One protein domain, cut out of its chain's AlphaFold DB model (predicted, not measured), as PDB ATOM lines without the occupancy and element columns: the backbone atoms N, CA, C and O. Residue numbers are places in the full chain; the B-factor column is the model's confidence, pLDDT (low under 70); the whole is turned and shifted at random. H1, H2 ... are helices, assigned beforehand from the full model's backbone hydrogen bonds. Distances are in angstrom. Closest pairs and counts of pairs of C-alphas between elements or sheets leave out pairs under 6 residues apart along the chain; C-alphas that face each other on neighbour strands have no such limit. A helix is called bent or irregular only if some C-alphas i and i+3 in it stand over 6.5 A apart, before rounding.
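What this domain is: This is residues 117 to 308 of the 710 residues of an uncharacterized protein of Bdellovibrionales bacterium RIFOXYD1_FULL_53_11 (UniProt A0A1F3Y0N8). Helices, mostly crossed, pack round H6 as the core, with H1, H4, H8 and H9 on it. Beside them the chain runs out along residues 132 to 145 and folds back through the longest helix, H2, which is bent, its arm H2b packing on H1. The 192 printed residues hold nine named helices, H1 to H9 in order, and no named strand: all helix. The whole is compact, with a radius of gyration of the C-alphas of 17.4 A and spans of 58 by 46 by 28 A.

How they stand to each other: H2, residues 146 to 171, was assigned as one helix by its hydrogen bonds but is bent: C-alphas 156 and 159 are 6.9 A apart, and its arms H2a, residues 146 to 156, and H2b, residues 159 to 171, stand at a steep tilt of 55 degrees. Residues 161 to 165 of H2b touch residues 130 to 131 of H1, residues 117 to 131, about perpendicular at 77 degrees; the closest C-alphas, of Ala 162 and Ile 130, are 6.3 A apart. H2b and H3, residues 175 to 181, only just touch, with 3 pairs of C-alphas within 8 A, and only at the corner. The hub is H6, residues 222 to 239, touching H1, H4, residues 187 to 201, H8, residues 258 to 274, and H9, residues 291 to 305; its closest C-alphas are Ile 231 to Pro 119, 5.1 A, Ala 228 to Phe 196, 4.9 A, Phe 239 to Tyr 269, 5.1 A, and Val 229 to Gln 299, 6.1 A. H6 and H9 run opposite ways at a shallow tilt of 22 degrees. H5, residues 205 to 213, touches H9, the closest C-alphas, of Lys 210 and Ala 305, being 5.0 A apart. H7, residues 242 to 245, is close to but not clearly touching H8. Each O i to N i+4 pair is within hydrogen-bond range in H1, H2a, H2b, H3, H4, H5, H6 and H9, and 8 of 13 in H8, which is irregular, C-alphas 267 and 270 being 7.5 A apart; H7 is too short for such a pair.

Where its parts are: H1 begins at C-alpha 117 (387.275, 365.334, 378.414), and H9 ends at C-alpha 305 (365.680, 359.053, 366.589). H6 is 25.5 A long from first to last C-alpha, H8 24.7 A and H9 21.2 A.

The domain as a whole: The two C-alphas farthest apart, of Ser 144 and Arg 216, are 58.7 A apart. The printed part has no cut; the links H1 to H2, H7 to H8 and H8 to H9 are long. Mean pLDDT of the printed part is 75.1, with 55 residues under 70, among them 239 to 256 and 267 to 290.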
ATOM      1  N   GLU A 117     386.017 366.004 378.749       73.94
ATOM      2  CA  GLU A 117     387.275 365.334 378.414       73.94
ATOM      3  C   GLU A 117     387.039 364.005 377.678       73.94
ATOM      4  O   GLU A 117     387.789 363.639 376.770       73.94
ATOM      5  N   MET A 118     385.951 363.303 378.003       80.38
ATOM      6  CA  MET A 118     385.685 361.963 377.479       80.38
ATOM      7  C   MET A 118     385.305 361.936 375.984       80.38
ATOM      8  O   MET A 118     385.935 361.171 375.249       80.38
ATOM      9  N   PRO A 119     384.360 362.761 375.473       80.25
ATOM     10  CA  PRO A 119     384.097 362.855 374.037       80.25
ATOM     11  C   PRO A 119     385.364 363.163 373.234       80.25
ATOM     12  O   PRO A 119     385.619 362.527 372.213       80.25
ATOM     13  N   MET A 120     386.196 364.090 373.717       80.19
ATOM     14  CA  MET A 120     387.422 364.477 373.018       80.19
ATOM     15  C   MET A 120     388.483 363.388 373.013       80.19
ATOM     16  O   MET A 120     389.087 363.122 371.972       80.19
ATOM     17  N   LYS A 121     388.674 362.705 374.144       86.50
ATOM     18  CA  LYS A 121     389.548 361.532 374.232       86.50
ATOM     19  C   LYS A 121     389.135 360.466 373.213       86.50
ATOM     20  O   LYS A 121     389.991 359.934 372.505       86.50
ATOM     21  N   LEU A 122     387.837 360.176 373.104       88.00
ATOM     22  CA  LEU A 122     387.322 359.171 372.170       88.00
ATOM     23  C   LEU A 122     387.393 359.624 370.709       88.00
ATOM     24  O   LEU A 122     387.759 358.814 369.858       88.00
ATOM     25  N   LEU A 123     387.130 360.902 370.410       87.75
ATOM     26  CA  LEU A 123     387.308 361.455 369.064       87.75
ATOM     27  C   LEU A 123     388.769 361.367 368.613       87.75
ATOM     28  O   LEU A 123     389.055 360.927 367.497       87.75
ATOM     29  N   ARG A 124     389.699 361.761 369.490       85.00
ATOM     30  CA  ARG A 124     391.136 361.670 369.229       85.00
ATOM     31  C   ARG A 124     391.539 360.226 368.980       85.00
ATOM     32  O   ARG A 124     392.201 359.952 367.982       85.00
ATOM     33  N   ARG A 125     391.083 359.299 369.829       88.19
ATOM     34  CA  ARG A 125     391.378 357.879 369.648       88.19
ATOM     35  C   ARG A 125     390.857 357.365 368.312       88.19
ATOM     36  O   ARG A 125     391.621 356.772 367.567       88.19
ATOM     37  N   TYR A 126     389.599 357.638 367.975       89.75
ATOM     38  CA  TYR A 126     389.016 357.255 366.689       89.75
ATOM     39  C   TYR A 126     389.795 357.820 365.494       89.75
ATOM     40  O   TYR A 126     390.039 357.125 364.511       89.75
ATOM     41  N   THR A 127     390.235 359.072 365.597       84.94
ATOM     42  CA  THR A 127     391.061 359.710 364.571       84.94
ATOM     43  C   THR A 127     392.395 358.991 364.392       84.94
ATOM     44  O   THR A 127     392.783 358.712 363.261       84.94
ATOM     45  N   GLU A 128     393.084 358.662 365.488       84.12
ATOM     46  CA  GLU A 128     394.339 357.898 365.460       84.12
ATOM     47  C   GLU A 128     394.153 356.537 364.772       84.12
ATOM     48  O   GLU A 128     395.019 356.123 364.001       84.12
ATOM     49  N   MET A 129     393.003 355.879 364.981       86.88
ATOM     50  CA  MET A 129     392.680 354.613 364.316       86.88
ATOM     51  C   MET A 129     392.614 354.780 362.796       86.88
ATOM     52  O   MET A 129     393.223 353.981 362.093       86.88
ATOM     53  N   ILE A 130     391.934 355.818 362.289       84.56
ATOM     54  CA  ILE A 130     391.845 356.086 360.841       84.56
ATOM     55  C   ILE A 130     393.215 356.466 360.271       84.56
ATOM     56  O   ILE A 130     393.617 355.958 359.225       84.56
ATOM     57  N   LEU A 131     393.959 357.336 360.961       80.69
ATOM     58  CA  LEU A 131     395.280 357.781 360.507       80.69
ATOM     59  C   LEU A 131     396.291 356.630 360.418       80.69
ATOM     60  O   LEU A 131     397.172 356.667 359.564       80.69
ATOM     61  N   GLY A 132     396.129 355.574 361.222       80.94
ATOM     62  CA  GLY A 132     396.932 354.351 361.127       80.94
ATOM     63  C   GLY A 132     396.854 353.625 359.773       80.94
ATOM     64  O   GLY A 132     397.733 352.805 359.482       80.94
ATOM     65  N   PHE A 133     395.846 353.933 358.946       77.75
ATOM     66  CA  PHE A 133     395.678 353.406 357.585       77.75
ATOM     67  C   PHE A 133     396.298 354.306 356.509       77.75
ATOM     68  O   PHE A 133     396.551 353.847 355.402       77.75
ATOM     69  N   VAL A 134     396.655 355.555 356.830       74.75
ATOM     70  CA  VAL A 134     397.307 356.481 355.887       74.75
ATOM     71  C   VAL A 134     398.831 356.275 355.884       74.75
ATOM     72  O   VAL A 134     399.613 357.202 356.086       74.75
ATOM     73  N   ARG A 135     399.284 355.026 355.704       65.69
ATOM     74  CA  ARG A 135     400.711 354.648 355.819       65.69
ATOM     75  C   ARG A 135     401.587 355.151 354.667       65.69
ATOM     76  O   ARG A 135     402.805 355.191 354.818       65.69
ATOM     77  N   SER A 136     400.991 355.523 353.534       65.88
ATOM     78  CA  SER A 136     401.708 356.002 352.344       65.88
ATOM     79  C   SER A 136     402.251 357.425 352.491       65.88
ATOM     80  O   SER A 136     403.199 357.790 351.798       65.88
ATOM     81  N   CYS A 137     401.707 358.225 353.410       71.25
ATOM     82  CA  CYS A 137     402.216 359.564 353.663       71.25
ATOM     83  C   CYS A 137     403.355 359.482 354.677       71.25
ATOM     84  O   CYS A 137     403.133 359.348 355.878       71.25
ATOM     85  N   GLN A 138     404.596 359.542 354.197       70.12
ATOM     86  CA  GLN A 138     405.773 359.669 355.051       70.12
ATOM     87  C   GLN A 138     406.132 361.143 355.210       70.12
ATOM     88  O   GLN A 138     406.214 361.894 354.237       70.12
ATOM     89  N   LYS A 139     406.361 361.571 356.452       64.50
ATOM     90  CA  LYS A 139     406.891 362.904 356.724       64.50
ATOM     91  C   LYS A 139     408.373 362.909 356.345       64.50
ATOM     92  O   LYS A 139     409.219 362.485 357.130       64.50
ATOM     93  N   ASN A 140     408.683 363.343 355.127       66.50
ATOM     94  CA  ASN A 140     410.063 363.455 354.657       66.50
ATOM     95  C   ASN A 140     410.738 364.652 355.337       66.50
ATOM     96  O   ASN A 140     410.669 365.767 354.843       66.50
ATOM     97  N   ASN A 141     411.371 364.435 356.492       65.69
ATOM     98  CA  ASN A 141     411.887 365.493 357.378       65.69
ATOM     99  C   ASN A 141     412.981 366.403 356.771       65.69
ATOM    100  O   ASN A 141     413.421 367.334 357.438       65.69
ATOM    101  N   SER A 142     413.433 366.147 355.543       68.31
ATOM    102  CA  SER A 142     414.528 366.862 354.880       68.31
ATOM    103  C   SER A 142     414.093 368.026 353.981       68.31
ATOM    104  O   SER A 142     414.943 368.832 353.606       68.31
ATOM    105  N   ALA A 143     412.809 368.157 353.634       71.44
ATOM    106  CA  ALA A 143     412.340 369.237 352.762       71.44
ATOM    107  C   ALA A 143     411.783 370.426 353.570       71.44
ATOM    108  O   ALA A 143     411.019 370.243 354.517       71.44
ATOM    109  N   SER A 144     412.097 371.663 353.175       73.25
ATOM    110  CA  SER A 144     411.527 372.874 353.797       73.25
ATOM    111  C   SER A 144     409.999 372.953 353.652       73.25
ATOM    112  O   SER A 144     409.329 373.559 354.485       73.25
ATOM    113  N   ASN A 145     409.439 372.265 352.651       75.62
ATOM    114  CA  ASN A 145     408.004 372.084 352.420       75.62
ATOM    115  C   ASN A 145     407.479 370.698 352.857       75.62
ATOM    116  O   ASN A 145     406.363 370.324 352.499       75.62
ATOM    117  N   ALA A 146     408.238 369.927 353.643       70.75
ATOM    118  CA  ALA A 146     407.872 368.568 354.056       70.75
ATOM    119  C   ALA A 146     406.489 368.477 354.709       70.75
ATOM    120  O   ALA A 146     405.756 367.516 354.496       70.75
ATOM    121  N   THR A 147     406.128 369.487 355.501       69.38
ATOM    122  CA  THR A 147     404.814 369.570 356.145       69.38
ATOM    123  C   THR A 147     403.702 369.799 355.122       69.38
ATOM    124  O   THR A 147     402.651 369.180 355.221       69.38
ATOM    125  N   GLU A 148     403.932 370.647 354.121       70.44
ATOM    126  CA  GLU A 148     402.956 370.941 353.070       70.44
ATOM    127  C   GLU A 148     402.749 369.737 352.143       70.44
ATOM    128  O   GLU A 148     401.609 369.352 351.894       70.44
ATOM    129  N   LEU A 149     403.833 369.070 351.729       70.75
ATOM    130  CA  LEU A 149     403.784 367.842 350.927       70.75
ATOM    131  C   LEU A 149     403.128 366.679 351.683       70.75
ATOM    132  O   LEU A 149     402.296 365.963 351.125       70.75
ATOM    133  N   TYR A 150     403.455 366.509 352.967       71.62
ATOM    134  CA  TYR A 150     402.795 365.531 353.830       71.62
ATOM    135  C   TYR A 150     401.292 365.817 353.942       71.62
ATOM    136  O   TYR A 150     400.478 364.902 353.841       71.62
ATOM    137  N   ASN A 151     400.911 367.089 354.071       66.75
ATOM    138  CA  ASN A 151     399.513 367.491 354.156       66.75
ATOM    139  C   ASN A 151     398.758 367.315 352.833       66.75
ATOM    140  O   ASN A 151     397.609 366.885 352.844       66.75
ATOM    141  N   ALA A 152     399.380 367.613 351.693       71.31
ATOM    142  CA  ALA A 152     398.805 367.322 350.382       71.31
ATOM    143  C   ALA A 152     398.560 365.811 350.226       71.31
ATOM    144  O   ALA A 152     397.440 365.394 349.948       71.31
ATOM    145  N   CYS A 153     399.560 364.990 350.565       77.44
ATOM    146  CA  CYS A 153     399.430 363.535 350.558       77.44
ATOM    147  C   CYS A 153     398.281 363.046 351.448       77.44
ATOM    148  O   CYS A 153     397.483 362.211 351.021       77.44
ATOM    149  N   LEU A 154     398.181 363.544 352.685       71.94
ATOM    150  CA  LEU A 154     397.106 363.137 353.584       71.94
ATOM    151  C   LEU A 154     395.738 363.568 353.035       71.94
ATOM    152  O   LEU A 154     394.810 362.773 353.099       71.94
ATOM    153  N   ARG A 155     395.601 364.766 352.455       71.44
ATOM    154  CA  ARG A 155     394.350 365.224 351.823       71.44
ATOM    155  C   ARG A 155     393.886 364.267 350.727       71.44
ATOM    156  O   ARG A 155     392.720 363.876 350.717       71.44
ATOM    157  N   ASP A 156     394.810 363.861 349.864       73.75
ATOM    158  CA  ASP A 156     394.513 363.018 348.707       73.75
ATOM    159  C   ASP A 156     394.217 361.567 349.118       73.75
ATOM    160  O   ASP A 156     393.339 360.914 348.553       73.75
ATOM    161  N   ASN A 157     394.892 361.067 350.161       78.88
ATOM    162  CA  ASN A 157     394.770 359.676 350.601       78.88
ATOM    163  C   ASN A 157     393.754 359.452 351.733       78.88
ATOM    164  O   ASN A 157     393.304 358.322 351.927       78.88
ATOM    165  N   PHE A 158     393.352 360.487 352.480       77.12
ATOM    166  CA  PHE A 158     392.486 360.324 353.654       77.12
ATOM    167  C   PHE A 158     391.120 359.742 353.285       77.12
ATOM    168  O   PHE A 158     390.619 358.859 353.978       77.12
ATOM    169  N   ARG A 159     390.520 360.187 352.174       76.31
ATOM    170  CA  ARG A 159     389.233 359.651 351.710       76.31
ATOM    171  C   ARG A 159     389.321 358.149 351.428       76.31
ATOM    172  O   ARG A 159     388.433 357.405 351.843       76.31
ATOM    173  N   ALA A 160     390.384 357.709 350.755       81.12
ATOM    174  CA  ALA A 160     390.623 356.296 350.475       81.12
ATOM    175  C   ALA A 160     390.830 355.501 351.774       81.12
ATOM    176  O   ALA A 160     390.162 354.490 351.980       81.12
ATOM    177  N   ALA A 161     391.650 356.017 352.694       81.81
ATOM    178  CA  ALA A 161     391.891 355.396 353.995       81.81
ATOM    179  C   ALA A 161     390.627 355.318 354.867       81.81
ATOM    180  O   ALA A 161     390.407 354.322 355.546       81.81
ATOM    181  N   ALA A 162     389.758 356.329 354.835       82.81
ATOM    182  CA  ALA A 162     388.489 356.323 355.555       82.81
ATOM    183  C   ALA A 162     387.518 355.262 355.002       82.81
ATOM    184  O   ALA A 162     386.829 354.594 355.774       82.81
ATOM    185  N   LEU A 163     387.475 355.078 353.676       84.12
ATOM    186  CA  LEU A 163     386.684 354.026 353.030       84.12
ATOM    187  C   LEU A 163     387.242 352.626 353.319       84.12
ATOM    188  O   LEU A 163     386.469 351.708 353.597       84.12
ATOM    189  N   GLU A 164     388.566 352.467 353.299       84.88
ATOM    190  CA  GLU A 164     389.242 351.224 353.676       84.88
ATOM    191  C   GLU A 164     389.006 350.888 355.153       84.88
ATOM    192  O   GLU A 164     388.586 349.775 355.477       84.88
ATOM    193  N   PHE A 165     389.162 351.873 356.038       86.75
ATOM    194  CA  PHE A 165     388.848 351.737 357.454       86.75
ATOM    195  C   PHE A 165     387.394 351.314 357.659       86.75
ATOM    196  O   PHE A 165     387.148 350.360 358.387       86.75
ATOM    197  N   ASN A 166     386.431 351.938 356.972       89.31
ATOM    198  CA  ASN A 166     385.027 351.525 357.022       89.31
ATOM    199  C   ASN A 166     384.824 350.077 356.551       89.31
ATOM    200  O   ASN A 166     384.107 349.319 357.202       89.31
ATOM    201  N   LYS A 167     385.481 349.651 355.465       88.19
ATOM    202  CA  LYS A 167     385.419 348.259 354.990       88.19
ATOM    203  C   LYS A 167     385.930 347.283 356.054       88.19
ATOM    204  O   LYS A 167     385.293 346.262 356.303       88.19
ATOM    205  N   ILE A 168     387.045 347.594 356.710       85.25
ATOM    206  CA  ILE A 168     387.635 346.745 357.756       85.25
ATOM    207  C   ILE A 168     386.759 346.738 359.014       85.25
ATOM    208  O   ILE A 168     386.431 345.671 359.532       85.25
ATOM    209  N   TYR A 169     386.323 347.915 359.460       86.50
ATOM    210  CA  TYR A 169     385.537 348.095 360.679       86.50
ATOM    211  C   TYR A 169     384.143 347.451 360.582       86.50
ATOM    212  O   TYR A 169     383.624 346.950 361.577       86.50
ATOM    213  N   THR A 170     383.539 347.415 359.386       85.06
ATOM    214  CA  THR A 170     382.206 346.820 359.163       85.06
ATOM    215  C   THR A 170     382.232 345.341 358.778       85.06
ATOM    216  O   THR A 170     381.315 344.613 359.154       85.06
ATOM    217  N   SER A 171     383.253 344.872 358.049       80.94
ATOM    218  CA  SER A 171     383.305 343.481 357.570       80.94
ATOM    219  C   SER A 171     383.620 342.462 358.666       80.94
ATOM    220  O   SER A 171     383.305 341.287 358.502       80.94
ATOM    221  N   GLY A 172     384.262 342.878 359.764       68.94
ATOM    222  CA  GLY A 172     384.692 341.980 360.845       68.94
ATOM    223  C   GLY A 172     385.760 340.954 360.433       68.94
ATOM    224  O   GLY A 172     386.167 340.134 361.253       68.94
ATOM    225  N   VAL A 173     386.226 341.000 359.178       67.75
ATOM    226  CA  VAL A 173     387.205 340.065 358.601       67.75
ATOM    227  C   VAL A 173     388.588 340.263 359.220       67.75
ATOM    228  O   VAL A 173     389.334 339.300 359.352       67.75
ATOM    229  N   ASP A 174     388.901 341.476 359.684       69.06
ATOM    230  CA  ASP A 174     390.172 341.786 360.340       69.06
ATOM    231  C   ASP A 174     389.982 342.359 361.751       69.06
ATOM    232  O   ASP A 174     390.479 343.427 362.125       69.06
ATOM    233  N   ASN A 175     389.232 341.611 362.570       75.00
ATOM    234  CA  ASN A 175     389.041 341.919 363.989       75.00
ATOM    235  C   ASN A 175     390.378 342.085 364.729       75.00
ATOM    236  O   ASN A 175     390.418 342.765 365.748       75.00
ATOM    237  N   SER A 176     391.478 341.505 364.235       80.88
ATOM    238  CA  SER A 176     392.801 341.629 364.849       80.88
ATOM    239  C   SER A 176     393.319 343.076 364.838       80.88
ATOM    240  O   SER A 176     393.745 343.585 365.879       80.88
ATOM    241  N   ILE A 177     393.203 343.778 363.702       80.94
ATOM    242  CA  ILE A 177     393.638 345.172 363.564       80.94
ATOM    243  C   ILE A 177     392.764 346.082 364.426       80.94
ATOM    244  O   ILE A 177     393.295 346.887 365.193       80.94
ATOM    245  N   ILE A 178     391.439 345.928 364.360       83.50
ATOM    246  CA  ILE A 178     390.511 346.740 365.161       83.50
ATOM    247  C   ILE A 178     390.706 346.489 366.658       83.50
ATOM    248  O   ILE A 178     390.821 347.445 367.419       83.50
ATOM    249  N   ASN A 179     390.853 345.234 367.091       85.94
ATOM    250  CA  ASN A 179     391.092 344.906 368.500       85.94
ATOM    251  C   ASN A 179     392.398 345.513 369.028       85.94
ATOM    252  O   ASN A 179     392.436 345.986 370.166       85.94
ATOM    253  N   ASN A 180     393.453 345.537 368.209       86.62
ATOM    254  CA  ASN A 180     394.714 346.186 368.561       86.62
ATOM    255  C   ASN A 180     394.555 347.709 368.678       86.62
ATOM    256  O   ASN A 180     395.070 348.320 369.615       86.62
ATOM    257  N   GLN A 181     393.805 348.318 367.762       83.81
ATOM    258  CA  GLN A 181     393.505 349.749 367.770       83.81
ATOM    259  C   GLN A 181     392.576 350.154 368.933       83.81
ATOM    260  O   GLN A 181     392.728 351.224 369.522       83.81
ATOM    261  N   GLU A 182     391.677 349.274 369.362       89.62
ATOM    262  CA  GLU A 182     390.788 349.475 370.513       89.62
ATOM    263  C   GLU A 182     391.397 349.011 371.850       89.62
ATOM    264  O   GLU A 182     390.720 349.001 372.885       89.62
ATOM    265  N   LYS A 183     392.677 348.616 371.864       91.69
ATOM    266  CA  LYS A 183     393.370 348.193 373.084       91.69
ATOM    267  C   LYS A 183     393.365 349.324 374.119       91.69
ATOM    268  O   LYS A 183     393.745 350.452 373.824       91.69
ATOM    269  N   GLY A 184     392.943 348.998 375.341       91.06
ATOM    270  CA  GLY A 184     392.844 349.949 376.454       91.06
ATOM    271  C   GLY A 184     391.511 350.697 376.554       91.06
ATOM    272  O   GLY A 184     391.308 351.409 377.532       91.06
ATOM    273  N   LEU A 185     390.590 350.521 375.598       92.06
ATOM    274  CA  LEU A 185     389.225 351.039 375.708       92.06
ATOM    275  C   LEU A 185     388.330 350.065 376.481       92.06
ATOM    276  O   LEU A 185     388.369 348.852 376.260       92.06
ATOM    277  N   SER A 186     387.483 350.602 377.353       95.12
ATOM    278  CA  SER A 186     386.406 349.852 378.001       95.12
ATOM    279  C   SER A 186     385.352 349.395 376.988       95.12
ATOM    280  O   SER A 186     385.199 349.973 375.911       95.12
ATOM    281  N   THR A 187     384.560 348.380 377.342       93.69
ATOM    282  CA  THR A 187     383.461 347.884 376.496       93.69
ATOM    283  C   THR A 187     382.508 348.997 376.052       93.69
ATOM    284  O   THR A 187     382.076 349.012 374.901       93.69
ATOM    285  N   SER A 188     382.203 349.947 376.941       93.88
ATOM    286  CA  SER A 188     381.303 351.061 376.633       93.88
ATOM    287  C   SER A 188     381.941 352.102 375.708       93.88
ATOM    288  O   SER A 188     381.296 352.583 374.776       93.88
ATOM    289  N   GLU A 189     383.236 352.394 375.881       94.50
ATOM    290  CA  GLU A 189     383.989 353.254 374.957       94.50
ATOM    291  C   GLU A 189     384.062 352.631 373.554       94.50
ATOM    292  O   GLU A 189     383.810 353.325 372.572       94.50
ATOM    293  N   LYS A 190     384.312 351.318 373.447       94.38
ATOM    294  CA  LYS A 190     384.303 350.596 372.160       94.38
ATOM    295  C   LYS A 190     382.942 350.668 371.475       94.38
ATOM    296  O   LYS A 190     382.854 351.011 370.301       94.38
ATOM    297  N   LYS A 191     381.860 350.413 372.221       94.50
ATOM    298  CA  LYS A 191     380.485 350.553 371.717       94.50
ATOM    299  C   LYS A 191     380.177 351.975 371.259       94.50
ATOM    300  O   LYS A 191     379.560 352.155 370.216       94.50
ATOM    301  N   THR A 192     380.629 352.975 372.013       94.81
ATOM    302  CA  THR A 192     380.473 354.389 371.658       94.81
ATOM    303  C   THR A 192     381.206 354.718 370.357       94.81
ATOM    304  O   THR A 192     380.610 355.321 369.467       94.81
ATOM    305  N   ILE A 193     382.472 354.302 370.220       94.06
ATOM    306  CA  ILE A 193     383.260 354.503 368.996       94.06
ATOM    307  C   ILE A 193     382.607 353.794 367.812       94.06
ATOM    308  O   ILE A 193     382.472 354.396 366.749       94.06
ATOM    309  N   ARG A 194     382.133 352.560 368.001       93.50
ATOM    310  CA  ARG A 194     381.419 351.812 366.968       93.50
ATOM    311  C   ARG A 194     380.149 352.523 366.518       93.50
ATOM    312  O   ARG A 194     379.950 352.705 365.321       93.50
ATOM    313  N   LEU A 195     379.317 352.974 367.457       94.88
ATOM    314  CA  LEU A 195     378.110 353.732 367.134       94.88
ATOM    315  C   LEU A 195     378.454 355.025 366.383       94.88
ATOM    316  O   LEU A 195     377.835 355.340 365.372       94.88
ATOM    317  N   PHE A 196     379.470 355.753 366.844       94.25
ATOM    318  CA  PHE A 196     379.960 356.957 366.183       94.25
ATOM    319  C   PHE A 196     380.493 356.682 364.765       94.25
ATOM    320  O   PHE A 196     380.214 357.456 363.844       94.25
ATOM    321  N   HIS A 197     381.209 355.576 364.552       92.69
ATOM    322  CA  HIS A 197     381.646 355.127 363.231       92.69
ATOM    323  C   HIS A 197     380.448 354.843 362.321       92.69
ATOM    324  O   HIS A 197     380.351 355.387 361.221       92.69
ATOM    325  N   GLU A 198     379.478 354.067 362.806       92.12
ATOM    326  CA  GLU A 198     378.248 353.760 362.075       92.12
ATOM    327  C   GLU A 198     377.480 355.048 361.721       92.12
ATOM    328  O   GLU A 198     377.021 355.197 360.594       92.12
ATOM    329  N   MET A 199     377.418 356.040 362.615       91.44
ATOM    330  CA  MET A 199     376.824 357.356 362.330       91.44
ATOM    331  C   MET A 199     377.606 358.173 361.287       91.44
ATOM    332  O   MET A 199     377.040 359.061 360.651       91.44
ATOM    333  N   ASN A 200     378.902 357.921 361.108       88.31
ATOM    334  CA  ASN A 200     379.718 358.588 360.093       88.31
ATOM    335  C   ASN A 200     379.583 357.962 358.707       88.31
ATOM    336  O   ASN A 200     379.718 358.680 357.717       88.31
ATOM    337  N   PHE A 201     379.338 356.652 358.627       87.62
ATOM    338  CA  PHE A 201     379.356 355.898 357.370       87.62
ATOM    339  C   PHE A 201     377.982 355.414 356.893       87.62
ATOM    340  O   PHE A 201     377.818 355.169 355.699       87.62
ATOM    341  N   ASN A 202     376.974 355.351 357.766       88.25
ATOM    342  CA  ASN A 202     375.610 354.988 357.387       88.25
ATOM    343  C   ASN A 202     374.892 356.164 356.703       88.25
ATOM    344  O   ASN A 202     374.895 357.283 357.222       88.25
ATOM    345  N   SER A 203     374.268 355.899 355.553       86.19
ATOM    346  CA  SER A 203     373.473 356.875 354.797       86.19
ATOM    347  C   SER A 203     372.118 357.189 355.442       86.19
ATOM    348  O   SER A 203     371.583 358.267 355.228       86.19
ATOM    349  N   ASP A 204     371.577 356.285 356.264       90.69
ATOM    350  CA  ASP A 204     370.341 356.448 357.040       90.69
ATOM    351  C   ASP A 204     370.670 356.496 358.545       90.69
ATOM    352  O   ASP A 204     370.361 355.575 359.308       90.69
ATOM    353  N   ILE A 205     371.329 357.573 359.001       90.25
ATOM    354  CA  ILE A 205     371.725 357.718 360.418       90.25
ATOM    355  C   ILE A 205     370.508 357.608 361.344       90.25
ATOM    356  O   ILE A 205     370.555 356.943 362.383       90.25
ATOM    357  N   LEU A 206     369.406 358.277 360.992       91.56
ATOM    358  CA  LEU A 206     368.227 358.349 361.852       91.56
ATOM    359  C   LEU A 206     367.535 356.989 361.964       91.56
ATOM    360  O   LEU A 206     367.166 356.581 363.068       91.56
ATOM    361  N   GLY A 207     367.381 356.256 360.860       89.94
ATOM    362  CA  GLY A 207     366.852 354.901 360.900       89.94
ATOM    363  C   GLY A 207     367.807 353.931 361.592       89.94
ATOM    364  O   GLY A 207     367.340 353.099 362.374       89.94
ATOM    365  N   HIS A 208     369.126 354.078 361.418       91.62
ATOM    366  CA  HIS A 208     370.131 353.290 362.143       91.62
ATOM    367  C   HIS A 208     370.009 353.462 363.657       91.62
ATOM    368  O   HIS A 208     369.879 352.472 364.382       91.62
ATOM    369  N   LEU A 209     369.956 354.709 364.137       92.12
ATOM    370  CA  LEU A 209     369.739 355.011 365.550       92.12
ATOM    371  C   LEU A 209     368.398 354.453 366.022       92.12
ATOM    372  O   LEU A 209     368.341 353.786 367.054       92.12
ATOM    373  N   LYS A 210     367.319 354.640 365.253       91.94
ATOM    374  CA  LYS A 210     365.985 354.131 365.600       91.94
ATOM    375  C   LYS A 210     365.965 352.605 365.760       91.94
ATOM    376  O   LYS A 210     365.305 352.134 366.683       91.94
ATOM    377  N   ARG A 211     366.669 351.853 364.903       91.00
ATOM    378  CA  ARG A 211     366.743 350.380 364.943       91.00
ATOM    379  C   ARG A 211     367.624 349.867 366.086       91.00
ATOM    380  O   ARG A 211     367.236 348.925 366.765       91.00
ATOM    381  N   ASN A 212     368.765 350.507 366.342       88.62
ATOM    382  CA  ASN A 212     369.773 349.984 367.276       88.62
ATOM    383  C   ASN A 212     369.622 350.458 368.731       88.62
ATOM    384  O   ASN A 212     370.278 349.926 369.628       88.62
ATOM    385  N   THR A 213     368.759 351.445 368.988       87.94
ATOM    386  CA  THR A 213     368.594 352.056 370.323       87.94
ATOM    387  C   THR A 213     367.164 351.965 370.876       87.94
ATOM    388  O   THR A 213     366.908 352.377 372.010       87.94
ATOM    389  N   LYS A 214     366.195 351.397 370.140       79.38
ATOM    390  CA  LYS A 214     364.813 351.181 370.620       79.38
ATOM    391  C   LYS A 214     364.474 349.689 370.694       79.38
ATOM    392  O   LYS A 214     364.787 348.944 369.782       79.38
ATOM    393  N   GLY A 215     363.770 349.278 371.754       74.75
ATOM    394  CA  GLY A 215     363.230 347.917 371.910       74.75
ATOM    395  C   GLY A 215     363.889 347.093 373.021       74.75
ATOM    396  O   GLY A 215     364.686 347.613 373.793       74.75
ATOM    397  N   ARG A 216     363.525 345.805 373.127       58.62
ATOM    398  CA  ARG A 216     364.068 344.856 374.126       58.62
ATOM    399  C   ARG A 216     365.481 344.334 373.796       58.62
ATOM    400  O   ARG A 216     366.075 343.684 374.641       58.62
ATOM    401  N   GLY A 217     366.035 344.669 372.626       65.06
ATOM    402  CA  GLY A 217     367.390 344.304 372.184       65.06
ATOM    403  C   GLY A 217     368.267 345.518 371.866       65.06
ATOM    404  O   GLY A 217     368.882 345.564 370.808       65.06
ATOM    405  N   ARG A 218     368.263 346.549 372.722       74.50
ATOM    406  CA  ARG A 218     369.109 347.738 372.517       74.50
ATOM    407  C   ARG A 218     370.582 347.337 372.498       74.50
ATOM    408  O   ARG A 218     371.083 346.814 373.489       74.50
ATOM    409  N   ASN A 219     371.276 347.670 371.414       85.38
ATOM    410  CA  ASN A 219     372.717 347.440 371.300       85.38
ATOM    411  C   ASN A 219     373.521 348.474 372.108       85.38
ATOM    412  O   ASN A 219     374.609 348.162 372.605       85.38
ATOM    413  N   TYR A 220     372.933 349.663 372.290       93.56
ATOM    414  CA  TYR A 220     373.556 350.826 372.915       93.56
ATOM    415  C   TYR A 220     372.710 351.389 374.065       93.56
ATOM    416  O   TYR A 220     371.483 351.522 373.961       93.56
ATOM    417  N   SER A 221     373.382 351.730 375.159       93.38
ATOM    418  CA  SER A 221     372.822 352.470 376.289       93.38
ATOM    419  C   SER A 221     372.576 353.943 375.925       93.38
ATOM    420  O   SER A 221     373.205 354.474 375.006       93.38
ATOM    421  N   PRO A 222     371.660 354.635 376.622       92.69
ATOM    422  CA  PRO A 222     371.462 356.071 376.442       92.69
ATOM    423  C   PRO A 222     372.748 356.901 376.611       92.69
ATOM    424  O   PRO A 222     372.953 357.863 375.874       92.69
ATOM    425  N   GLU A 223     373.623 356.525 377.540       92.19
ATOM    426  CA  GLU A 223     374.894 357.196 377.804       92.19
ATOM    427  C   GLU A 223     375.869 357.042 376.628       92.19
ATOM    428  O   GLU A 223     376.469 358.026 376.199       92.19
ATOM    429  N   GLU A 224     375.959 355.844 376.039       94.56
ATOM    430  CA  GLU A 224     376.739 355.590 374.814       94.56
ATOM    431  C   GLU A 224     376.199 356.398 373.627       94.56
ATOM    432  O   GLU A 224     376.972 356.953 372.848       94.56
ATOM    433  N   VAL A 225     374.872 356.524 373.506       95.12
ATOM    434  CA  VAL A 225     374.236 357.355 372.470       95.12
ATOM    435  C   VAL A 225     374.559 358.834 372.670       95.12
ATOM    436  O   VAL A 225     374.948 359.502 371.714       95.12
ATOM    437  N   LEU A 226     374.402 359.359 373.890       92.94
ATOM    438  CA  LEU A 226     374.735 360.752 374.212       92.94
ATOM    439  C   LEU A 226     376.196 361.048 373.880       92.94
ATOM    440  O   LEU A 226     376.486 362.057 373.238       92.94
ATOM    441  N   MET A 227     377.096 360.144 374.268       93.88
ATOM    442  CA  MET A 227     378.521 360.262 373.997       93.88
ATOM    443  C   MET A 227     378.810 360.248 372.493       93.88
ATOM    444  O   MET A 227     379.465 361.160 371.998       93.88
ATOM    445  N   ALA A 228     378.259 359.291 371.740       94.56
ATOM    446  CA  ALA A 228     378.459 359.197 370.293       94.56
ATOM    447  C   ALA A 228     377.912 360.424 369.540       94.56
ATOM    448  O   ALA A 228     378.581 360.948 368.650       94.56
ATOM    449  N   VAL A 229     376.734 360.938 369.922       93.94
ATOM    450  CA  VAL A 229     376.161 362.168 369.341       93.94
ATOM    451  C   VAL A 229     376.996 363.400 369.693       93.94
ATOM    452  O   VAL A 229     377.116 364.314 368.874       93.94
ATOM    453  N   SER A 230     377.603 363.436 370.877       91.31
ATOM    454  CA  SER A 230     378.507 364.517 371.270       91.31
ATOM    455  C   SER A 230     379.818 364.483 370.485       91.31
ATOM    456  O   SER A 230     380.213 365.488 369.902       91.31
ATOM    457  N   ILE A 231     380.452 363.311 370.370       90.62
ATOM    458  CA  ILE A 231     381.638 363.101 369.520       90.62
ATOM    459  C   ILE A 231     381.325 363.516 368.075       90.62
ATOM    460  O   ILE A 231     382.112 364.223 367.443       90.62
ATOM    461  N   TRP A 232     380.140 363.146 367.573       92.00
ATOM    462  CA  TRP A 232     379.644 363.567 366.265       92.00
ATOM    463  C   TRP A 232     379.572 365.087 366.138       92.00
ATOM    464  O   TRP A 232     380.082 365.624 365.155       92.00
ATOM    465  N   GLY A 233     379.008 365.783 367.129       88.38
ATOM    466  CA  GLY A 233     378.936 367.244 367.156       88.38
ATOM    467  C   GLY A 233     380.308 367.910 367.191       88.38
ATOM    468  O   GLY A 233     380.528 368.856 366.437       88.38
ATOM    469  N   TRP A 234     381.241 367.387 367.995       84.12
ATOM    470  CA  TRP A 234     382.617 367.890 368.041       84.12
ATOM    471  C   TRP A 234     383.290 367.778 366.675       84.12
ATOM    472  O   TRP A 234     383.795 368.765 366.154       84.12
ATOM    473  N   GLN A 235     383.229 366.595 366.054       84.69
ATOM    474  CA  GLN A 235     383.803 366.360 364.730       84.69
ATOM    475  C   GLN A 235     383.278 367.384 363.705       84.69
ATOM    476  O   GLN A 235     384.036 367.885 362.886       84.69
ATOM    477  N   ARG A 236     381.988 367.738 363.740       83.88
ATOM    478  CA  ARG A 236     381.421 368.705 362.782       83.88
ATOM    479  C   ARG A 236     381.796 370.140 363.115       83.88
ATOM    480  O   ARG A 236     381.980 370.923 362.194       83.88
ATOM    481  N   ASN A 237     381.924 370.478 364.394       78.75
ATOM    482  CA  ASN A 237     382.403 371.797 364.795       78.75
ATOM    483  C   ASN A 237     383.804 372.076 364.228       78.75
ATOM    484  O   ASN A 237     384.067 373.176 363.761       78.75
ATOM    485  N   GLU A 238     384.661 371.054 364.211       71.75
ATOM    486  CA  GLU A 238     386.028 371.155 363.688       71.75
ATOM    487  C   GLU A 238     386.103 371.046 362.154       71.75
ATOM    488  O   GLU A 238     386.990 371.635 361.539       71.75
ATOM    489  N   PHE A 239     385.210 370.271 361.517       68.88
ATOM    490  CA  PHE A 239     385.409 369.834 360.124       68.88
ATOM    491  C   PHE A 239     384.253 370.112 359.154       68.88
ATOM    492  O   PHE A 239     384.383 369.763 357.993       68.88
ATOM    493  N   TYR A 240     383.098 370.653 359.549       65.50
ATOM    494  CA  TYR A 240     381.932 370.656 358.651       65.50
ATOM    495  C   TYR A 240     382.034 371.646 357.476       65.50
ATOM    496  O   TYR A 240     381.819 371.223 356.341       65.50
ATOM    497  N   ASP A 241     382.344 372.932 357.682       61.09
ATOM    498  CA  ASP A 241     382.242 373.904 356.577       61.09
ATOM    499  C   ASP A 241     383.153 375.133 356.725       61.09
ATOM    500  O   ASP A 241     382.722 376.197 357.167       61.09
ATOM    501  N   GLY A 242     384.418 374.989 356.312       55.75
ATOM    502  CA  GLY A 242     385.393 376.086 356.258       55.75
ATOM    503  C   GLY A 242     384.934 377.286 355.419       55.75
ATOM    504  O   GLY A 242     385.210 378.422 355.785       55.75
ATOM    505  N   ASP A 243     384.167 377.073 354.345       52.22
ATOM    506  CA  ASP A 243     383.739 378.139 353.429       52.22
ATOM    507  C   ASP A 243     382.544 378.942 353.967       52.22
ATOM    508  O   ASP A 243     382.488 380.167 353.805       52.22
ATOM    509  N   ARG A 244     381.596 378.296 354.664       53.31
ATOM    510  CA  ARG A 244     380.588 379.012 355.468       53.31
ATOM    511  C   ARG A 244     381.210 379.685 356.687       53.31
ATOM    512  O   ARG A 244     380.817 380.814 356.976       53.31
ATOM    513  N   LEU A 245     382.180 379.050 357.352       47.72
ATOM    514  CA  LEU A 245     382.957 379.650 358.450       47.72
ATOM    515  C   LEU A 245     383.721 380.908 357.985       47.72
ATOM    516  O   LEU A 245     383.795 381.894 358.714       47.72
ATOM    517  N   ASN A 246     384.201 380.918 356.736       48.16
ATOM    518  CA  ASN A 246     384.874 382.059 356.107       48.16
ATOM    519  C   ASN A 246     383.907 383.118 355.534       48.16
ATOM    520  O   ASN A 246     384.347 384.128 354.981       48.16
ATOM    521  N   GLY A 247     382.588 382.928 355.667       48.25
ATOM    522  CA  GLY A 247     381.576 383.879 355.200       48.25
ATOM    523  C   GLY A 247     381.380 383.921 353.679       48.25
ATOM    524  O   GLY A 247     380.671 384.798 353.195       48.25
ATOM    525  N   VAL A 248     381.945 382.970 352.926       50.50
ATOM    526  CA  VAL A 248     381.860 382.924 351.453       50.50
ATOM    527  C   VAL A 248     380.438 382.566 350.986       50.50
ATOM    528  O   VAL A 248     380.017 382.975 349.909       50.50
ATOM    529  N   ASN A 249     379.662 381.832 351.799       48.09
ATOM    530  CA  ASN A 249     378.332 381.313 351.424       48.09
ATOM    531  C   ASN A 249     377.274 381.303 352.566       48.09
ATOM    532  O   ASN A 249     376.292 380.557 352.497       48.09
ATOM    533  N   GLY A 250     377.463 382.084 353.639       43.50
ATOM    534  CA  GLY A 250     376.792 381.860 354.938       43.50
ATOM    535  C   GLY A 250     375.406 382.489 355.162       43.50
ATOM    536  O   GLY A 250     374.569 381.902 355.846       43.50
ATOM    537  N   ALA A 251     375.101 383.648 354.582       40.22
ATOM    538  CA  ALA A 251     373.830 384.327 354.847       40.22
ATOM    539  C   ALA A 251     372.733 383.865 353.866       40.22
ATOM    540  O   ALA A 251     372.508 384.497 352.843       40.22
ATOM    541  N   GLY A 252     372.047 382.749 354.161       41.53
ATOM    542  CA  GLY A 252     370.724 382.479 353.560       41.53
ATOM    543  C   GLY A 252     370.448 381.105 352.934       41.53
ATOM    544  O   GLY A 252     369.313 380.863 352.542       41.53
ATOM    545  N   LYS A 253     371.397 380.158 352.875       46.56
ATOM    546  CA  LYS A 253     371.184 378.859 352.180       46.56
ATOM    547  C   LYS A 253     370.302 377.815 352.915       46.56
ATOM    548  O   LYS A 253     370.354 376.641 352.576       46.56
ATOM    549  N   GLY A 254     369.486 378.205 353.899       50.38
ATOM    550  CA  GLY A 254     368.602 377.273 354.625       50.38
ATOM    551  C   GLY A 254     369.334 376.270 355.539       50.38
ATOM    552  O   GLY A 254     370.557 376.339 355.696       50.38
ATOM    553  N   ILE A 255     368.566 375.396 356.205       53.69
ATOM    554  CA  ILE A 255     369.080 374.287 357.034       53.69
ATOM    555  C   ILE A 255     369.631 373.210 356.097       53.69
ATOM    556  O   ILE A 255     368.935 372.784 355.178       53.69
ATOM    557  N   VAL A 256     370.860 372.765 356.339       65.88
ATOM    558  CA  VAL A 256     371.506 371.711 355.548       65.88
ATOM    559  C   VAL A 256     371.074 370.327 356.042       65.88
ATOM    560  O   VAL A 256     370.867 370.133 357.241       65.88
ATOM    561  N   THR A 257     370.896 369.363 355.131       72.69
ATOM    562  CA  THR A 257     370.478 368.001 355.506       72.69
ATOM    563  C   THR A 257     371.594 367.252 356.243       72.69
ATOM    564  O   THR A 257     372.771 367.609 356.152       72.69
ATOM    565  N   LEU A 258     371.239 366.195 356.984       77.44
ATOM    566  CA  LEU A 258     372.204 365.344 357.696       77.44
ATOM    567  C   LEU A 258     373.219 364.701 356.740       77.44
ATOM    568  O   LEU A 258     374.396 364.598 357.074       77.44
ATOM    569  N   GLU A 259     372.774 364.321 355.547       75.00
ATOM    570  CA  GLU A 259     373.589 363.691 354.509       75.00
ATOM    571  C   GLU A 259     374.607 364.686 353.951       75.00
ATOM    572  O   GLU A 259     375.783 364.363 353.806       75.00
ATOM    573  N   GLN A 260     374.185 365.929 353.711       74.62
ATOM    574  CA  GLN A 260     375.084 366.985 353.256       74.62
ATOM    575  C   GLN A 260     376.056 367.417 354.370       74.62
ATOM    576  O   GLN A 260     377.227 367.670 354.097       74.62
ATOM    577  N   LEU A 261     375.622 367.415 355.638       76.69
ATOM    578  CA  LEU A 261     376.508 367.555 356.801       76.69
ATOM    579  C   LEU A 261     377.584 366.464 356.830       76.69
ATOM    580  O   LEU A 261     378.764 366.767 357.013       76.69
ATOM    581  N   GLN A 262     377.200 365.200 356.644       77.06
ATOM    582  CA  GLN A 262     378.137 364.077 356.603       77.06
ATOM    583  C   GLN A 262     379.112 364.182 355.430       77.06
ATOM    584  O   GLN A 262     380.311 364.025 355.646       77.06
ATOM    585  N   GLU A 263     378.620 364.442 354.219       73.75
ATOM    586  CA  GLU A 263     379.457 364.484 353.020       73.75
ATOM    587  C   GLU A 263     380.469 365.631 353.088       73.75
ATOM    588  O   GLU A 263     381.664 365.396 352.912       73.75
ATOM    589  N   ASN A 264     380.035 366.831 353.487       72.25
ATOM    590  CA  ASN A 264     380.943 367.959 353.694       72.25
ATOM    591  C   ASN A 264     381.993 367.641 354.769       72.25
ATOM    592  O   ASN A 264     383.178 367.878 354.564       72.25
ATOM    593  N   THR A 265     381.587 367.025 355.888       74.75
ATOM    594  CA  THR A 265     382.526 366.608 356.945       74.75
ATOM    595  C   THR A 265     383.560 365.615 356.417       74.75
ATOM    596  O   THR A 265     384.725 365.707 356.784       74.75
ATOM    597  N   ARG A 266     383.170 364.658 355.563       70.25
ATOM    598  CA  ARG A 266     384.103 363.681 354.973       70.25
ATOM    599  C   ARG A 266     385.109 364.344 354.038       70.25
ATOM    600  O   ARG A 266     386.273 363.959 354.052       70.25
ATOM    601  N   GLN A 267     384.668 365.329 353.258       66.44
ATOM    602  CA  GLN A 267     385.535 366.090 352.356       66.44
ATOM    603  C   GLN A 267     386.510 366.996 353.129       66.44
ATOM    604  O   GLN A 267     387.675 367.109 352.758       66.44
ATOM    605  N   ASN A 268     386.062 367.568 354.249       65.81
ATOM    606  CA  ASN A 268     386.800 368.565 355.028       65.81
ATOM    607  C   ASN A 268     387.542 368.005 356.256       65.81
ATOM    608  O   ASN A 268     388.287 368.742 356.902       65.81
ATOM    609  N   TYR A 269     387.387 366.715 356.583       64.19
ATOM    610  CA  TYR A 269     387.983 366.074 357.768       64.19
ATOM    611  C   TYR A 269     389.493 366.319 357.899       64.19
ATOM    612  O   TYR A 269     390.027 366.440 359.000       64.19
ATOM    613  N   PHE A 270     390.186 366.432 356.764       54.19
ATOM    614  CA  PHE A 270     391.619 366.679 356.735       54.19
ATOM    615  C   PHE A 270     392.011 368.121 357.120       54.19
ATOM    616  O   PHE A 270     393.085 368.338 357.682       54.19
ATOM    617  N   ILE A 271     391.145 369.109 356.875       52.62
ATOM    618  CA  ILE A 271     391.454 370.526 357.106       52.62
ATOM    619  C   ILE A 271     391.573 370.811 358.611       52.62
ATOM    620  O   ILE A 271     392.580 371.366 359.043       52.62
ATOM    621  N   GLY A 272     390.628 370.369 359.446       49.81
ATOM    622  CA  GLY A 272     390.658 370.724 360.874       49.81
ATOM    623  C   GLY A 272     391.704 369.975 361.715       49.81
ATOM    624  O   GLY A 272     392.154 370.505 362.726       49.81
ATOM    625  N   LEU A 273     392.152 368.771 361.322       49.75
ATOM    626  CA  LEU A 273     393.078 367.975 362.150       49.75
ATOM    627  C   LEU A 273     394.464 368.606 362.308       49.75
ATOM    628  O   LEU A 273     395.156 368.339 363.291       49.75
ATOM    629  N   TYR A 274     394.873 369.447 361.358       46.59
ATOM    630  CA  TYR A 274     396.217 370.023 361.331       46.59
ATOM    631  C   TYR A 274     396.276 371.495 361.766       46.59
ATOM    632  O   TYR A 274     397.359 372.016 362.035       46.59
ATOM    633  N   HIS A 275     395.134 372.173 361.899       49.72
ATOM    634  CA  HIS A 275     395.099 373.608 362.205       49.72
ATOM    635  C   HIS A 275     395.152 373.916 363.717       49.72
ATOM    636  O   HIS A 275     395.025 375.059 364.128       49.72
ATOM    637  N   SER A 276     395.445 372.928 364.570       40.03
ATOM    638  CA  SER A 276     395.663 373.138 366.015       40.03
ATOM    639  C   SER A 276     397.062 373.675 366.386       40.03
ATOM    640  O   SER A 276     397.343 373.872 367.568       40.03
ATOM    641  N   ARG A 277     397.959 373.919 365.411       36.41
ATOM    642  CA  ARG A 277     399.318 374.478 365.644       36.41
ATOM    643  C   ARG A 277     399.689 375.726 364.838       36.41
ATOM    644  O   ARG A 277     400.691 376.357 365.154       36.41
ATOM    645  N   TYR A 278     398.895 376.098 363.846       34.94
ATOM    646  CA  TYR A 278     398.899 377.441 363.266       34.94
ATOM    647  C   TYR A 278     397.558 378.063 363.622       34.94
ATOM    648  O   TYR A 278     396.617 377.300 363.818       34.94
ATOM    649  N   PRO A 279     397.422 379.393 363.737       33.09
ATOM    650  CA  PRO A 279     396.104 379.977 363.851       33.09
ATOM    651  C   PRO A 279     395.348 379.563 362.590       33.09
ATOM    652  O   PRO A 279     395.495 380.169 361.530       33.09
ATOM    653  N   THR A 280     394.500 378.534 362.693       36.75
ATOM    654  CA  THR A 280     393.244 378.552 361.958       36.75
ATOM    655  C   THR A 280     392.756 379.995 362.067       36.75
ATOM    656  O   THR A 280     392.883 380.588 363.151       36.75
ATOM    657  N   PRO A 281     392.156 380.587 361.033       35.94
ATOM    658  CA  PRO A 281     391.083 381.504 361.334       35.94
ATOM    659  C   PRO A 281     390.074 380.673 362.145       35.94
ATOM    660  O   PRO A 281     389.139 380.098 361.603       35.94
ATOM    661  N   ILE A 282     390.303 380.540 363.464       36.62
ATOM    662  CA  ILE A 282     389.247 380.504 364.457       36.62
ATOM    663  C   ILE A 282     388.416 381.653 363.957       36.62
ATOM    664  O   ILE A 282     388.933 382.774 363.943       36.62
ATOM    665  N   ALA A 283     387.268 381.335 363.357       35.19
ATOM    666  CA  ALA A 283     386.395 382.330 362.776       35.19
ATOM    667  C   ALA A 283     386.389 383.482 363.768       35.19
ATOM    668  O   ALA A 283     385.994 383.273 364.919       35.19
ATOM    669  N   SER A 284     386.993 384.612 363.380       35.00
ATOM    670  CA  SER A 284     387.168 385.746 364.279       35.00
ATOM    671  C   SER A 284     385.798 385.986 364.883       35.00
ATOM    672  O   SER A 284     384.865 386.136 364.102       35.00
ATOM    673  N   GLU A 285     385.687 385.837 366.209       39.03
ATOM    674  CA  GLU A 285     384.503 385.518 367.038       39.03
ATOM    675  C   GLU A 285     383.134 386.091 366.579       39.03
ATOM    676  O   GLU A 285     382.466 386.807 367.314       39.03
ATOM    677  N   GLY A 286     382.677 385.802 365.358       35.69
ATOM    678  CA  GLY A 286     381.704 386.681 364.703       35.69
ATOM    679  C   GLY A 286     381.272 386.329 363.275       35.69
ATOM    680  O   GLY A 286     380.489 387.083 362.703       35.69
ATOM    681  N   ARG A 287     381.707 385.206 362.674       38.66
ATOM    682  CA  ARG A 287     381.255 384.793 361.316       38.66
ATOM    683  C   ARG A 287     380.667 383.377 361.199       38.66
ATOM    684  O   ARG A 287     380.427 382.908 360.093       38.66
ATOM    685  N   ASN A 288     380.315 382.726 362.310       49.25
ATOM    686  CA  ASN A 288     379.705 381.381 362.324       49.25
ATOM    687  C   ASN A 288     378.190 381.385 362.029       49.25
ATOM    688  O   ASN A 288     377.414 380.698 362.698       49.25
ATOM    689  N   LEU A 289     377.726 382.171 361.056       50.97
ATOM    690  CA  LEU A 289     376.294 382.294 360.782       50.97
ATOM    691  C   LEU A 289     375.744 380.978 360.196       50.97
ATOM    692  O   LEU A 289     375.926 380.673 359.022       50.97
ATOM    693  N   GLY A 290     375.061 380.188 361.033       58.91
ATOM    694  CA  GLY A 290     374.296 378.995 360.639       58.91
ATOM    695  C   GLY A 290     374.937 377.634 360.942       58.91
ATOM    696  O   GLY A 290     374.208 376.647 361.003       58.91
ATOM    697  N   VAL A 291     376.246 377.563 361.213       71.25
ATOM    698  CA  VAL A 291     376.955 376.295 361.505       71.25
ATOM    699  C   VAL A 291     376.481 375.672 362.824       71.25
ATOM    700  O   VAL A 291     376.131 374.493 362.865       71.25
ATOM    701  N   CYS A 292     376.379 376.483 363.883       73.69
ATOM    702  CA  CYS A 292     375.856 376.057 365.185       73.69
ATOM    703  C   CYS A 292     374.438 375.477 365.068       73.69
ATOM    704  O   CYS A 292     374.147 374.405 365.598       73.69
ATOM    705  N   ARG A 293     373.569 376.148 364.302       74.00
ATOM    706  CA  ARG A 293     372.188 375.726 364.047       74.00
ATOM    707  C   ARG A 293     372.129 374.369 363.364       74.00
ATOM    708  O   ARG A 293     371.359 373.512 363.793       74.00
ATOM    709  N   ASP A 294     372.904 374.181 362.303       74.81
ATOM    710  CA  ASP A 294     372.844 372.963 361.496       74.81
ATOM    711  C   ASP A 294     373.348 371.756 362.311       74.81
ATOM    712  O   ASP A 294     372.677 370.721 362.369       74.81
ATOM    713  N   ILE A 295     374.449 371.922 363.058       82.12
ATOM    714  CA  ILE A 295     374.997 370.876 363.938       82.12
ATOM    715  C   ILE A 295     374.032 370.550 365.083       82.12
ATOM    716  O   ILE A 295     373.725 369.375 365.300       82.12
ATOM    717  N   MET A 296     373.494 371.554 365.784       81.81
ATOM    718  CA  MET A 296     372.548 371.306 366.878       81.81
ATOM    719  C   MET A 296     371.249 370.670 366.389       81.81
ATOM    720  O   MET A 296     370.693 369.803 367.067       81.81
ATOM    721  N   THR A 297     370.778 371.048 365.198       79.25
ATOM    722  CA  THR A 297     369.607 370.422 364.571       79.25
ATOM    723  C   THR A 297     369.856 368.952 364.300       79.25
ATOM    724  O   THR A 297     369.033 368.113 364.677       79.25
ATOM    725  N   ALA A 298     371.010 368.618 363.726       83.69
ATOM    726  CA  ALA A 298     371.411 367.239 363.506       83.69
ATOM    727  C   ALA A 298     371.503 366.450 364.822       83.69
ATOM    728  O   ALA A 298     370.888 365.387 364.937       83.69
ATOM    729  N   GLN A 299     372.182 366.980 365.845       88.56
ATOM    730  CA  GLN A 299     372.280 366.345 367.167       88.56
ATOM    731  C   GLN A 299     370.905 366.106 367.796       88.56
ATOM    732  O   GLN A 299     370.621 365.007 368.278       88.56
ATOM    733  N   ALA A 300     370.007 367.088 367.722       81.56
ATOM    734  CA  ALA A 300     368.660 366.961 368.253       81.56
ATOM    735  C   ALA A 300     367.819 365.910 367.498       81.56
ATOM    736  O   ALA A 300     367.077 365.146 368.126       81.56
ATOM    737  N   LEU A 301     367.940 365.832 366.167       83.06
ATOM    738  CA  LEU A 301     367.284 364.802 365.351       83.06
ATOM    739  C   LEU A 301     367.808 363.400 365.682       83.06
ATOM    740  O   LEU A 301     367.005 362.483 365.880       83.06
ATOM    741  N   MET A 302     369.127 363.245 365.818       90.38
ATOM    742  CA  MET A 302     369.767 361.980 366.192       90.38
ATOM    743  C   MET A 302     369.316 361.504 367.580       90.38
ATOM    744  O   MET A 302     368.886 360.360 367.732       90.38
ATOM    745  N   LEU A 303     369.291 362.390 368.580       89.44
ATOM    746  CA  LEU A 303     368.798 362.068 369.926       89.44
ATOM    747  C   LEU A 303     367.317 361.650 369.917       89.44
ATOM    748  O   LEU A 303     366.946 360.644 370.534       89.44
ATOM    749  N   LYS A 304     366.452 362.350 369.167       85.44
ATOM    750  CA  LYS A 304     365.040 361.948 369.006       85.44
ATOM    751  C   LYS A 304     364.897 360.583 368.339       85.44
ATOM    752  O   LYS A 304     364.097 359.751 368.796       85.44
ATOM    753  N   ALA A 305     365.656 360.340 367.272       88.00
ATOM    754  CA  ALA A 305     365.680 359.053 366.589       88.00
ATOM    755  C   ALA A 305     366.069 357.934 367.563       88.00
ATOM    756  O   ALA A 305     365.373 356.913 367.616       88.00
ATOM    757  N   ALA A 306     367.047 358.207 368.433       91.69
ATOM    758  CA  ALA A 306     367.531 357.292 369.455       91.69
ATOM    759  C   ALA A 306     366.613 357.113 370.685       91.69
ATOM    760  O   ALA A 306     366.896 356.345 371.601       91.69
ATOM    761  N   GLY A 307     365.464 357.797 370.719       90.56
ATOM    762  CA  GLY A 307     364.454 357.618 371.765       90.56
ATOM    763  C   GLY A 307     364.492 358.639 372.898       90.56
ATOM    764  O   GLY A 307     363.676 358.533 373.815       90.56
ATOM    765  N   PHE A 308     365.330 359.670 372.806       88.06
ATOM    766  CA  PHE A 308     365.273 360.825 373.695       88.06
ATOM    767  C   PHE A 308     364.109 361.742 373.286       88.06
ATOM    768  O   PHE A 308     364.266 362.741 372.582       88.06
TER     769      PHE A 308